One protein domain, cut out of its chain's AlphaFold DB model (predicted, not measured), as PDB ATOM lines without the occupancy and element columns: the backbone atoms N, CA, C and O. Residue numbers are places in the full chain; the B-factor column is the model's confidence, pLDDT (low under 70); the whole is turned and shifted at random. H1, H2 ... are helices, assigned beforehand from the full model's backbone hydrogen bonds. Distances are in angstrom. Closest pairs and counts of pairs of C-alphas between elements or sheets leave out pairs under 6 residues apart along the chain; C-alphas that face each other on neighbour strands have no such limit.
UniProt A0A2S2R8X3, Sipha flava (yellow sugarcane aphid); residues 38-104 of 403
ATOM      1  N   ARG A  38     -39.699 -14.406 -19.854       94.75
ATOM      2  CA  ARG A  38     -41.099 -14.823 -20.065       94.75
ATOM      3  C   ARG A  38     -41.318 -15.624 -21.359       94.75
ATOM      4  O   ARG A  38     -42.071 -16.591 -21.332       94.75
ATOM      5  N   THR A  39     -40.700 -15.231 -22.474       95.19
ATOM      6  CA  THR A  39     -40.823 -15.951 -23.755       95.19
ATOM      7  C   THR A  39     -39.941 -17.200 -23.782       95.19
ATOM      8  O   THR A  39     -40.369 -18.224 -24.304       95.19
ATOM      9  N   GLU A  40     -38.781 -17.171 -23.113       96.00
ATOM     10  CA  GLU A  40     -37.965 -18.357 -22.813       96.00
ATOM     11  C   GLU A  40     -38.748 -19.367 -21.944       96.00
ATOM     12  O   GLU A  40     -38.758 -20.557 -22.247       96.00
ATOM     13  N   ALA A  41     -39.461 -18.915 -20.901       96.00
ATOM     14  CA  ALA A  41     -40.293 -19.796 -20.073       96.00
ATOM     15  C   ALA A  41     -41.470 -20.412 -20.853       96.00
ATOM     16  O   ALA A  41     -41.705 -21.611 -20.733       96.00
ATOM     17  N   SER A  42     -42.178 -19.628 -21.676       95.62
ATOM     18  CA  SER A  42     -43.242 -20.133 -22.567       95.62
ATOM     19  C   SER A  42     -42.712 -21.191 -23.547       95.62
ATOM     20  O   SER A  42     -43.324 -22.249 -23.687       95.62
ATOM     21  N   LEU A  43     -41.528 -20.980 -24.139       96.44
ATOM     22  CA  LEU A  43     -40.859 -21.993 -24.963       96.44
ATOM     23  C   LEU A  43     -40.605 -23.288 -24.169       96.44
ATOM     24  O   LEU A  43     -40.954 -24.369 -24.637       96.44
ATOM     25  N   LEU A  44     -40.046 -23.184 -22.958       96.25
ATOM     26  CA  LEU A  44     -39.754 -24.341 -22.105       96.25
ATOM     27  C   LEU A  44     -41.016 -25.113 -21.694       96.25
ATOM     28  O   LEU A  44     -40.999 -26.341 -21.728       96.25
ATOM     29  N   PHE A  45     -42.113 -24.426 -21.354       96.69
ATOM     30  CA  PHE A  45     -43.398 -25.077 -21.076       96.69
ATOM     31  C   PHE A  45     -43.953 -25.791 -22.315       96.69
ATOM     32  O   PHE A  45     -44.432 -26.917 -22.206       96.69
ATOM     33  N   ASN A  46     -43.828 -25.192 -23.501       96.25
ATOM     34  CA  ASN A  46     -44.303 -25.795 -24.746       96.25
ATOM     35  C   ASN A  46     -43.456 -26.974 -25.236       96.25
ATOM     36  O   ASN A  46     -43.982 -27.861 -25.905       96.25
ATOM     37  N   MET A  47     -42.178 -27.032 -24.852       95.69
ATOM     38  CA  MET A  47     -41.308 -28.191 -25.063       95.69
ATOM     39  C   MET A  47     -41.660 -29.393 -24.164       95.69
ATOM     40  O   MET A  47     -41.185 -30.503 -24.416       95.69
ATOM     41  N   ILE A  48     -42.513 -29.235 -23.142       95.06
ATOM     42  CA  ILE A  48     -42.984 -30.368 -22.332       95.06
ATOM     43  C   ILE A  48     -43.858 -31.276 -23.210       95.06
ATOM     44  O   ILE A  48     -44.961 -30.922 -23.620       95.06
ATOM     45  N   GLY A  49     -43.337 -32.466 -23.515       91.31
ATOM     46  CA  GLY A  49     -43.969 -33.437 -24.413       91.31
ATOM     47  C   GLY A  49     -43.714 -33.201 -25.910       91.31
ATOM     48  O   GLY A  49     -44.037 -34.079 -26.704       91.31
ATOM     49  N   LEU A  50     -43.090 -32.083 -26.302       95.56
ATOM     50  CA  LEU A  50     -42.681 -31.796 -27.682       95.56
ATOM     51  C   LEU A  50     -41.156 -31.642 -27.751       95.56
ATOM     52  O   LEU A  50     -40.601 -30.574 -27.501       95.56
ATOM     53  N   LYS A  51     -40.460 -32.727 -28.102       94.12
ATOM     54  CA  LYS A  51     -38.998 -32.725 -28.254       94.12
ATOM     55  C   LYS A  51     -38.587 -32.035 -29.566       94.12
ATOM     56  O   LYS A  51     -39.022 -32.495 -30.621       94.12
ATOM     57  N   PRO A  52     -37.714 -31.014 -29.565       94.69
ATOM     58  CA  PRO A  52     -37.205 -30.395 -30.793       94.69
ATOM     59  C   PRO A  52     -36.066 -31.200 -31.460       94.69
ATOM     60  O   PRO A  52     -35.240 -30.622 -32.159       94.69
ATOM     61  N   CYS A  53     -36.010 -32.518 -31.244       93.62
ATOM     62  CA  CYS A  53     -35.000 -33.440 -31.771       93.62
ATOM     63  C   CYS A  53     -35.637 -34.757 -32.268       93.62
ATOM     64  O   CYS A  53     -36.826 -35.012 -32.043       93.62
ATOM     65  N   GLY A  54     -34.844 -35.564 -32.975       90.44
ATOM     66  CA  GLY A  54     -35.231 -36.822 -33.615       90.44
ATOM     67  C   GLY A  54     -36.011 -36.635 -34.922       90.44
ATOM     68  O   GLY A  54     -36.197 -35.522 -35.421       90.44
ATOM     69  N   MET A  55     -36.537 -37.734 -35.470       88.69
ATOM     70  CA  MET A  55     -37.273 -37.753 -36.749       88.69
ATOM     71  C   MET A  55     -38.388 -36.693 -36.854       88.69
ATOM     72  O   MET A  55     -38.602 -36.110 -37.915       88.69
ATOM     73  N   ASN A  56     -39.088 -36.412 -35.749       92.19
ATOM     74  CA  ASN A  56     -40.233 -35.497 -35.710       92.19
ATOM     75  C   ASN A  56     -39.868 -34.044 -35.348       92.19
ATOM     76  O   ASN A  56     -40.765 -33.216 -35.176       92.19
ATOM     77  N   LYS A  57     -38.575 -33.698 -35.261       94.19
ATOM     78  CA  LYS A  57     -38.092 -32.389 -34.787       94.19
ATOM     79  C   LYS A  57     -38.737 -31.185 -35.484       94.19
ATOM     80  O   LYS A  57     -39.142 -30.230 -34.826       94.19
ATOM     81  N   HIS A  58     -38.907 -31.245 -36.807       95.38
ATOM     82  CA  HIS A  58     -39.506 -30.161 -37.593       95.38
ATOM     83  C   HIS A  58     -40.999 -29.968 -37.297       95.38
ATOM     84  O   HIS A  58     -41.451 -28.829 -37.184       95.38
ATOM     85  N   LEU A  59     -41.745 -31.064 -37.123       96.38
ATOM     86  CA  LEU A  59     -43.157 -31.029 -36.742       96.38
ATOM     87  C   LEU A  59     -43.318 -30.517 -35.306       96.38
ATOM     88  O   LEU A  59     -44.127 -29.630 -35.055       96.38
ATOM     89  N   ASN A  60     -42.501 -31.015 -34.377       96.62
ATOM     90  CA  ASN A  60     -42.557 -30.615 -32.975       96.62
ATOM     91  C   ASN A  60     -42.243 -29.120 -32.795       96.62
ATOM     92  O   ASN A  60     -42.967 -28.439 -32.077       96.62
ATOM     93  N   VAL A  61     -41.235 -28.577 -33.489       96.88
ATOM     94  CA  VAL A  61     -40.933 -27.132 -33.442       96.88
ATOM     95  C   VAL A  61     -42.021 -26.285 -34.118       96.88
ATOM     96  O   VAL A  61     -42.276 -25.168 -33.667       96.88
ATOM     97  N   LEU A  62     -42.718 -26.803 -35.136       97.00
ATOM     98  CA  LEU A  62     -43.889 -26.127 -35.705       97.00
ATOM     99  C   LEU A  62     -45.053 -26.062 -34.699       97.00
ATOM    100  O   LEU A  62     -45.611 -24.987 -34.498       97.00
ATOM    101  N   LEU A  63     -45.351 -27.165 -34.005       97.25
ATOM    102  CA  LEU A  63     -46.389 -27.217 -32.966       97.25
ATOM    103  C   LEU A  63     -46.049 -26.332 -31.751       97.25
ATOM    104  O   LEU A  63     -46.917 -25.638 -31.228       97.25
ATOM    105  N   ILE A  64     -44.778 -26.307 -31.324       96.94
ATOM    106  CA  ILE A  64     -44.282 -25.384 -30.287       96.94
ATOM    107  C   ILE A  64     -44.526 -23.932 -30.711       96.94
ATOM    108  O   ILE A  64     -45.039 -23.137 -29.927       96.94
ATOM    109  N   ARG A  65     -44.182 -23.584 -31.958       96.25
ATOM    110  CA  ARG A  65     -44.390 -22.240 -32.506       96.25
ATOM    111  C   ARG A  65     -45.869 -21.855 -32.492       96.25
ATOM    112  O   ARG A  65     -46.174 -20.745 -32.075       96.25
ATOM    113  N   GLU A  66     -46.765 -22.731 -32.943       96.38
ATOM    114  CA  GLU A  66     -48.210 -22.460 -32.970       96.38
ATOM    115  C   GLU A  66     -48.740 -22.136 -31.566       96.38
ATOM    116  O   GLU A  66     -49.289 -21.053 -31.366       96.38
ATOM    117  N   ARG A  67     -48.432 -22.972 -30.566       95.88
ATOM    118  CA  ARG A  67     -48.805 -22.707 -29.165       95.88
ATOM    119  C   ARG A  67     -48.186 -21.423 -28.603       95.88
ATOM    120  O   ARG A  67     -48.863 -20.665 -27.917       95.88
ATOM    121  N   MET A  68     -46.923 -21.124 -28.921       94.69
ATOM    122  CA  MET A  68     -46.294 -19.861 -28.507       94.69
ATOM    123  C   MET A  68     -46.976 -18.632 -29.127       94.69
ATOM    124  O   MET A  68     -47.071 -17.596 -28.468       94.69
ATOM    125  N   VAL A  69     -47.451 -18.719 -30.376       94.06
ATOM    126  CA  VAL A  69     -48.213 -17.634 -31.017       94.06
ATOM    127  C   VAL A  69     -49.564 -17.442 -30.318       94.06
ATOM    128  O   VAL A  69     -49.941 -16.297 -30.068       94.06
ATOM    129  N   GLU A  70     -50.247 -18.527 -29.944       93.75
ATOM    130  CA  GLU A  70     -51.504 -18.497 -29.177       93.75
ATOM    131  C   GLU A  70     -51.319 -17.903 -27.765       93.75
ATOM    132  O   GLU A  70     -52.064 -17.008 -27.365       93.75
ATOM    133  N   GLU A  71     -50.293 -18.333 -27.021       93.00
ATOM    134  CA  GLU A  71     -50.006 -17.849 -25.661       93.00
ATOM    135  C   GLU A  71     -49.577 -16.377 -25.620       93.00
ATOM    136  O   GLU A  71     -49.999 -15.608 -24.749       93.00
ATOM    137  N   LEU A  72     -48.682 -15.977 -26.526       91.12
ATOM    138  CA  LEU A  72     -48.022 -14.671 -26.481       91.12
ATOM    139  C   LEU A  72     -48.720 -13.618 -27.352       91.12
ATOM    140  O   LEU A  72     -48.404 -12.433 -27.232       91.12
ATOM    141  N   ASN A  73     -49.660 -14.030 -28.212       91.69
ATOM    142  CA  ASN A  73     -50.334 -13.186 -29.206       91.69
ATOM    143  C   ASN A  73     -49.340 -12.371 -30.058       91.69
ATOM    144  O   ASN A  73     -49.557 -11.200 -30.380       91.69
ATOM    145  N   CYS A  74     -48.206 -12.987 -30.401       91.06
ATOM    146  CA  CYS A  74     -47.148 -12.380 -31.200       91.06
ATOM    147  C   CYS A  74     -46.629 -13.356 -32.255       91.06
ATOM    148  O   CYS A  74     -46.526 -14.555 -32.008       91.06
ATOM    149  N   TYR A  75     -46.257 -12.840 -33.425       92.19
ATOM    150  CA  TYR A  75     -45.708 -13.666 -34.492       92.19
ATOM    151  C   TYR A  75     -44.270 -14.097 -34.172       92.19
ATOM    152  O   TYR A  75     -43.367 -13.263 -34.106       92.19
ATOM    153  N   VAL A  76     -44.050 -15.406 -34.036       92.75
ATOM    154  CA  VAL A  76     -42.716 -16.003 -33.882       92.75
ATOM    155  C   VAL A  76     -42.347 -16.749 -35.166       92.75
ATOM    156  O   VAL A  76     -43.134 -17.539 -35.696       92.75
ATOM    157  N   SER A  77     -41.144 -16.505 -35.689       94.44
ATOM    158  CA  SER A  77     -40.608 -17.262 -36.826       94.44
ATOM    159  C   SER A  77     -39.995 -18.578 -36.352       94.44
ATOM    160  O   SER A  77     -39.196 -18.583 -35.415       94.44
ATOM    161  N   THR A  78     -40.298 -19.683 -37.036       95.44
ATOM    162  CA  THR A  78     -39.724 -21.011 -36.753       95.44
ATOM    163  C   THR A  78     -38.193 -20.982 -36.765       95.44
ATOM    164  O   THR A  78     -37.558 -21.602 -35.918       95.44
ATOM    165  N   LEU A  79     -37.587 -20.211 -37.678       95.00
ATOM    166  CA  LEU A  79     -36.130 -20.046 -37.766       95.00
ATOM    167  C   LEU A  79     -35.533 -19.404 -36.507       95.00
ATOM    168  O   LEU A  79     -34.428 -19.752 -36.111       95.00
ATOM    169  N   TYR A  80     -36.266 -18.494 -35.866       94.94
ATOM    170  CA  TYR A  80     -35.799 -17.794 -34.670       94.94
ATOM    171  C   TYR A  80     -35.872 -18.687 -33.421       94.94
ATOM    172  O   TYR A  80     -35.022 -18.586 -32.538       94.94
ATOM    173  N   ILE A  81     -36.836 -19.617 -33.387       96.12
ATOM    174  CA  ILE A  81     -36.879 -20.707 -32.400       96.12
ATOM    175  C   ILE A  81     -35.687 -21.646 -32.617       96.12
ATOM    176  O   ILE A  81     -34.952 -21.899 -31.671       96.12
ATOM    177  N   TRP A  82     -35.421 -22.087 -33.852       96.69
ATOM    178  CA  TRP A  82     -34.253 -22.922 -34.168       96.69
ATOM    179  C   TRP A  82     -32.918 -22.270 -33.790       96.69
ATOM    180  O   TRP A  82     -32.091 -22.911 -33.150       96.69
ATOM    181  N   GLN A  83     -32.720 -20.992 -34.127       96.00
ATOM    182  CA  GLN A  83     -31.523 -20.239 -33.734       96.00
ATOM    183  C   GLN A  83     -31.353 -20.202 -32.213       96.00
ATOM    184  O   GLN A  83     -30.270 -20.491 -31.711       96.00
ATOM    185  N   TYR A  84     -32.419 -19.891 -31.472       95.75
ATOM    186  CA  TYR A  84     -32.373 -19.859 -30.012       95.75
ATOM    187  C   TYR A  84     -32.087 -21.238 -29.404       95.75
ATOM    188  O   TYR A  84     -31.252 -21.348 -28.506       95.75
ATOM    189  N   LEU A  85     -32.740 -22.288 -29.914       95.88
ATOM    190  CA  LEU A  85     -32.521 -23.655 -29.455       95.88
ATOM    191  C   LEU A  85     -31.063 -24.087 -29.692       95.88
ATOM    192  O   LEU A  85     -30.436 -24.543 -28.745       95.88
ATOM    193  N   ASN A  86     -30.501 -23.851 -30.886       95.19
ATOM    194  CA  ASN A  86     -29.105 -24.181 -31.223       95.19
ATOM    195  C   ASN A  86     -28.070 -23.410 -30.382       95.19
ATOM    196  O   ASN A  86     -26.976 -23.907 -30.143       95.19
ATOM    197  N   ILE A  87     -28.386 -22.185 -29.943       95.56
ATOM    198  CA  ILE A  87     -27.499 -21.382 -29.080       95.56
ATOM    199  C   ILE A  87     -27.509 -21.892 -27.630       95.56
ATOM    200  O   ILE A  87     -26.516 -21.751 -26.916       95.56
ATOM    201  N   LYS A  88     -28.634 -22.448 -27.165       94.62
ATOM    202  CA  LYS A  88     -28.831 -22.877 -25.768       94.62
ATOM    203  C   LYS A  88     -28.583 -24.370 -25.542       94.62
ATOM    204  O   LYS A  88     -28.222 -24.747 -24.429       94.62
ATOM    205  N   TRP A  89     -28.785 -25.200 -26.563       94.62
ATOM    206  CA  TRP A  89     -28.680 -26.654 -26.509       94.62
ATOM    207  C   TRP A  89     -28.014 -27.200 -27.771       94.62
ATOM    208  O   TRP A  89     -28.314 -26.774 -28.884       94.62
ATOM    209  N   ASP A  90     -27.168 -28.213 -27.598       94.69
ATOM    210  CA  ASP A  90     -26.600 -28.973 -28.711       94.69
ATOM    211  C   ASP A  90     -27.645 -29.968 -29.251       94.69
ATOM    212  O   ASP A  90     -27.738 -31.125 -28.825       94.69
ATOM    213  N   ILE A  91     -28.497 -29.481 -30.160       93.12
ATOM    214  CA  ILE A  91     -29.545 -30.302 -30.781       93.12
ATOM    215  C   ILE A  91     -28.931 -31.375 -31.687       93.12
ATOM    216  O   ILE A  91     -29.496 -32.456 -31.804       93.12
ATOM    217  N   GLU A  92     -27.766 -31.129 -32.295       92.00
ATOM    218  CA  GLU A  92     -27.116 -32.109 -33.174       92.00
ATOM    219  C   GLU A  92     -26.650 -33.350 -32.411       92.00
ATOM    220  O   GLU A  92     -26.706 -34.464 -32.937       92.00
ATOM    221  N   VAL A  93     -26.180 -33.181 -31.175       92.69
ATOM    222  CA  VAL A  93     -25.884 -34.299 -30.274       92.69
ATOM    223  C   VAL A  93     -27.177 -34.979 -29.815       92.69
ATOM    224  O   VAL A  93     -27.246 -36.206 -29.839       92.69
ATOM    225  N   ALA A  94     -28.220 -34.219 -29.462       91.31
ATOM    226  CA  ALA A  94     -29.510 -34.783 -29.050       91.31
ATOM    227  C   ALA A  94     -30.204 -35.607 -30.157       91.31
ATOM    228  O   ALA A  94     -30.759 -36.667 -29.867       91.31
ATOM    229  N   ASP A  95     -30.135 -35.163 -31.416       91.56
ATOM    230  CA  ASP A  95     -30.633 -35.890 -32.591       91.56
ATOM    231  C   ASP A  95     -29.967 -37.262 -32.722       91.56
ATOM    232  O   ASP A  95     -30.658 -38.271 -32.827       91.56
ATOM    233  N   LYS A  96     -28.631 -37.317 -32.625       89.19
ATOM    234  CA  LYS A  96     -27.865 -38.571 -32.735       89.19
ATOM    235  C   LYS A  96     -28.292 -39.599 -31.679       89.19
ATOM    236  O   LYS A  96     -28.289 -40.793 -31.965       89.19
ATOM    237  N   PHE A  97     -28.689 -39.161 -30.480       86.69
ATOM    238  CA  PHE A  97     -29.222 -40.054 -29.442       86.69
ATOM    239  C   PHE A  97     -30.658 -40.539 -29.725       86.69
ATOM    240  O   PHE A  97     -30.955 -41.708 -29.475       86.69
ATOM    241  N   GLU A  98     -31.544 -39.696 -30.266       85.94
ATOM    242  CA  GLU A  98     -32.898 -40.106 -30.694       85.94
ATOM    243  C   GLU A  98     -32.867 -41.045 -31.913       85.94
ATOM    244  O   GLU A  98     -33.625 -42.018 -31.965       85.94
ATOM    245  N   ASP A  99     -31.967 -40.809 -32.870       76.31
ATOM    246  CA  ASP A  99     -31.811 -41.646 -34.065       76.31
ATOM    247  C   ASP A  99     -31.362 -43.072 -33.702       76.31
ATOM    248  O   ASP A  99     -31.885 -44.040 -34.254       76.31
ATOM    249  N   ILE A 100     -30.470 -43.229 -32.714       69.56
ATOM    250  CA  ILE A 100     -30.062 -44.547 -32.189       69.56
ATOM    251  C   ILE A 100     -31.258 -45.296 -31.579       69.56
ATOM    252  O   ILE A 100     -31.426 -46.490 -31.830       69.56
ATOM    253  N   CYS A 101     -32.121 -44.612 -30.824       63.62
ATOM    254  CA  CYS A 101     -33.355 -45.202 -30.294       63.62
ATOM    255  C   CYS A 101     -34.353 -45.562 -31.411       63.62
ATOM    256  O   CYS A 101     -35.046 -46.577 -31.329       63.62
ATOM    257  N   SER A 102     -34.401 -44.759 -32.476       61.00
ATOM    258  CA  SER A 102     -35.294 -44.947 -33.627       61.00
ATOM    259  C   SER A 102     -34.806 -46.025 -34.606       61.00
ATOM    260  O   SER A 102     -35.612 -46.579 -35.357       61.00
ATOM    261  N   ALA A 103     -33.521 -46.397 -34.564       55.78
ATOM    262  CA  ALA A 103     -32.900 -47.414 -35.422       55.78
ATOM    263  C   ALA A 103     -33.439 -48.848 -35.218       55.78
ATOM    264  O   ALA A 103     -33.168 -49.731 -36.032       55.78
ATOM    265  N   ALA A 104     -34.266 -49.085 -34.191       58.69
ATOM    266  CA  ALA A 104     -35.097 -50.290 -34.094       58.69
ATOM    267  C   ALA A 104     -36.114 -50.408 -35.255       58.69
ATOM    268  O   ALA A 104     -36.602 -51.502 -35.558       58.69
TER     269      ALA A 104
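AT A GLANCE: This is residues 38 to 104 of the 403 residues of a protein of Sipha flava (yellow sugarcane aphid) (UniProt A0A2S2R8X3). Two helices, H1 and H3, pack on different sides of the longest helix, H2, and a fourth helix, H4, reaches away from this group of three like an arm and makes much of the length of the whole. H4 touches no other helix; it follows H3 after a tight link of 2 residues and stands about perpendicular to it, at 82 degrees. The printed part has 67 residues, with four named helices in the order H1, H2, H3, H4 and no named strand; the class is all helix. It is compact, with a radius of gyration of the C-alphas of 12.2 A, yet elongated in outline, spanning 40 by 21 by 18 A.

IN THESE COORDINATES: H1 runs over residues 38 to 46, from the C-alpha of Arg 38 at (-41.099, -14.823, -20.065), and is 12.4 A long from first to last C-alpha. H2, residues 57 to 72, has 16 residues and is 21.9 A long; its first C-alpha, that of Lys 57, is at (-38.092, -32.389, -34.787). H3 covers residues 78 to 88, 15.6 A. H4 covers residues 91 to 102, 16.0 A, and ends with the C-alpha of Ser 102 at (-35.294, -44.947, -33.627).

HOW THE PARTS SIT: H1 and H2 touch, with their closest C-alphas, those of Asn 46 and Ile 64, 5.6 A apart. Their lines stand at a steep tilt of 50 degrees, and they run opposite ways. H2 touches H3 with residues 61 to 65 alone; the closest C-alphas are those of Arg 65 and Thr 78, 6.4 A apart. H2 and H3 are about perpendicular, at 78 degrees. H1 and H3 are apart. H3 and H4 are close but not clearly touching: their closest C-alphas, those of Leu 85 and Ile 91, are 7.4 A apart. These two are also about perpendicular, at 82 degrees. H4 is apart from H1 and from H2. In H1, H2, H3 and H4 every O i to N i+4 pair is within hydrogen-bond range.

THE WHOLE: The two C-alphas farthest apart are those of Asn 73 and Ala 104, at 40.4 A. The first and last printed C-alphas, those of Arg 38 and Ala 104, are 38.6 A apart. The printed part has no cut. The links H2 to H3, of 5 residues, and H3 to H4, of 2 residues, are tight, the link H1 to H2, of 10 residues, is short, and no link is long. The mean pLDDT of the printed part is 91.5; residues 100 to 104 are under 70, and the mean of H4 is 83.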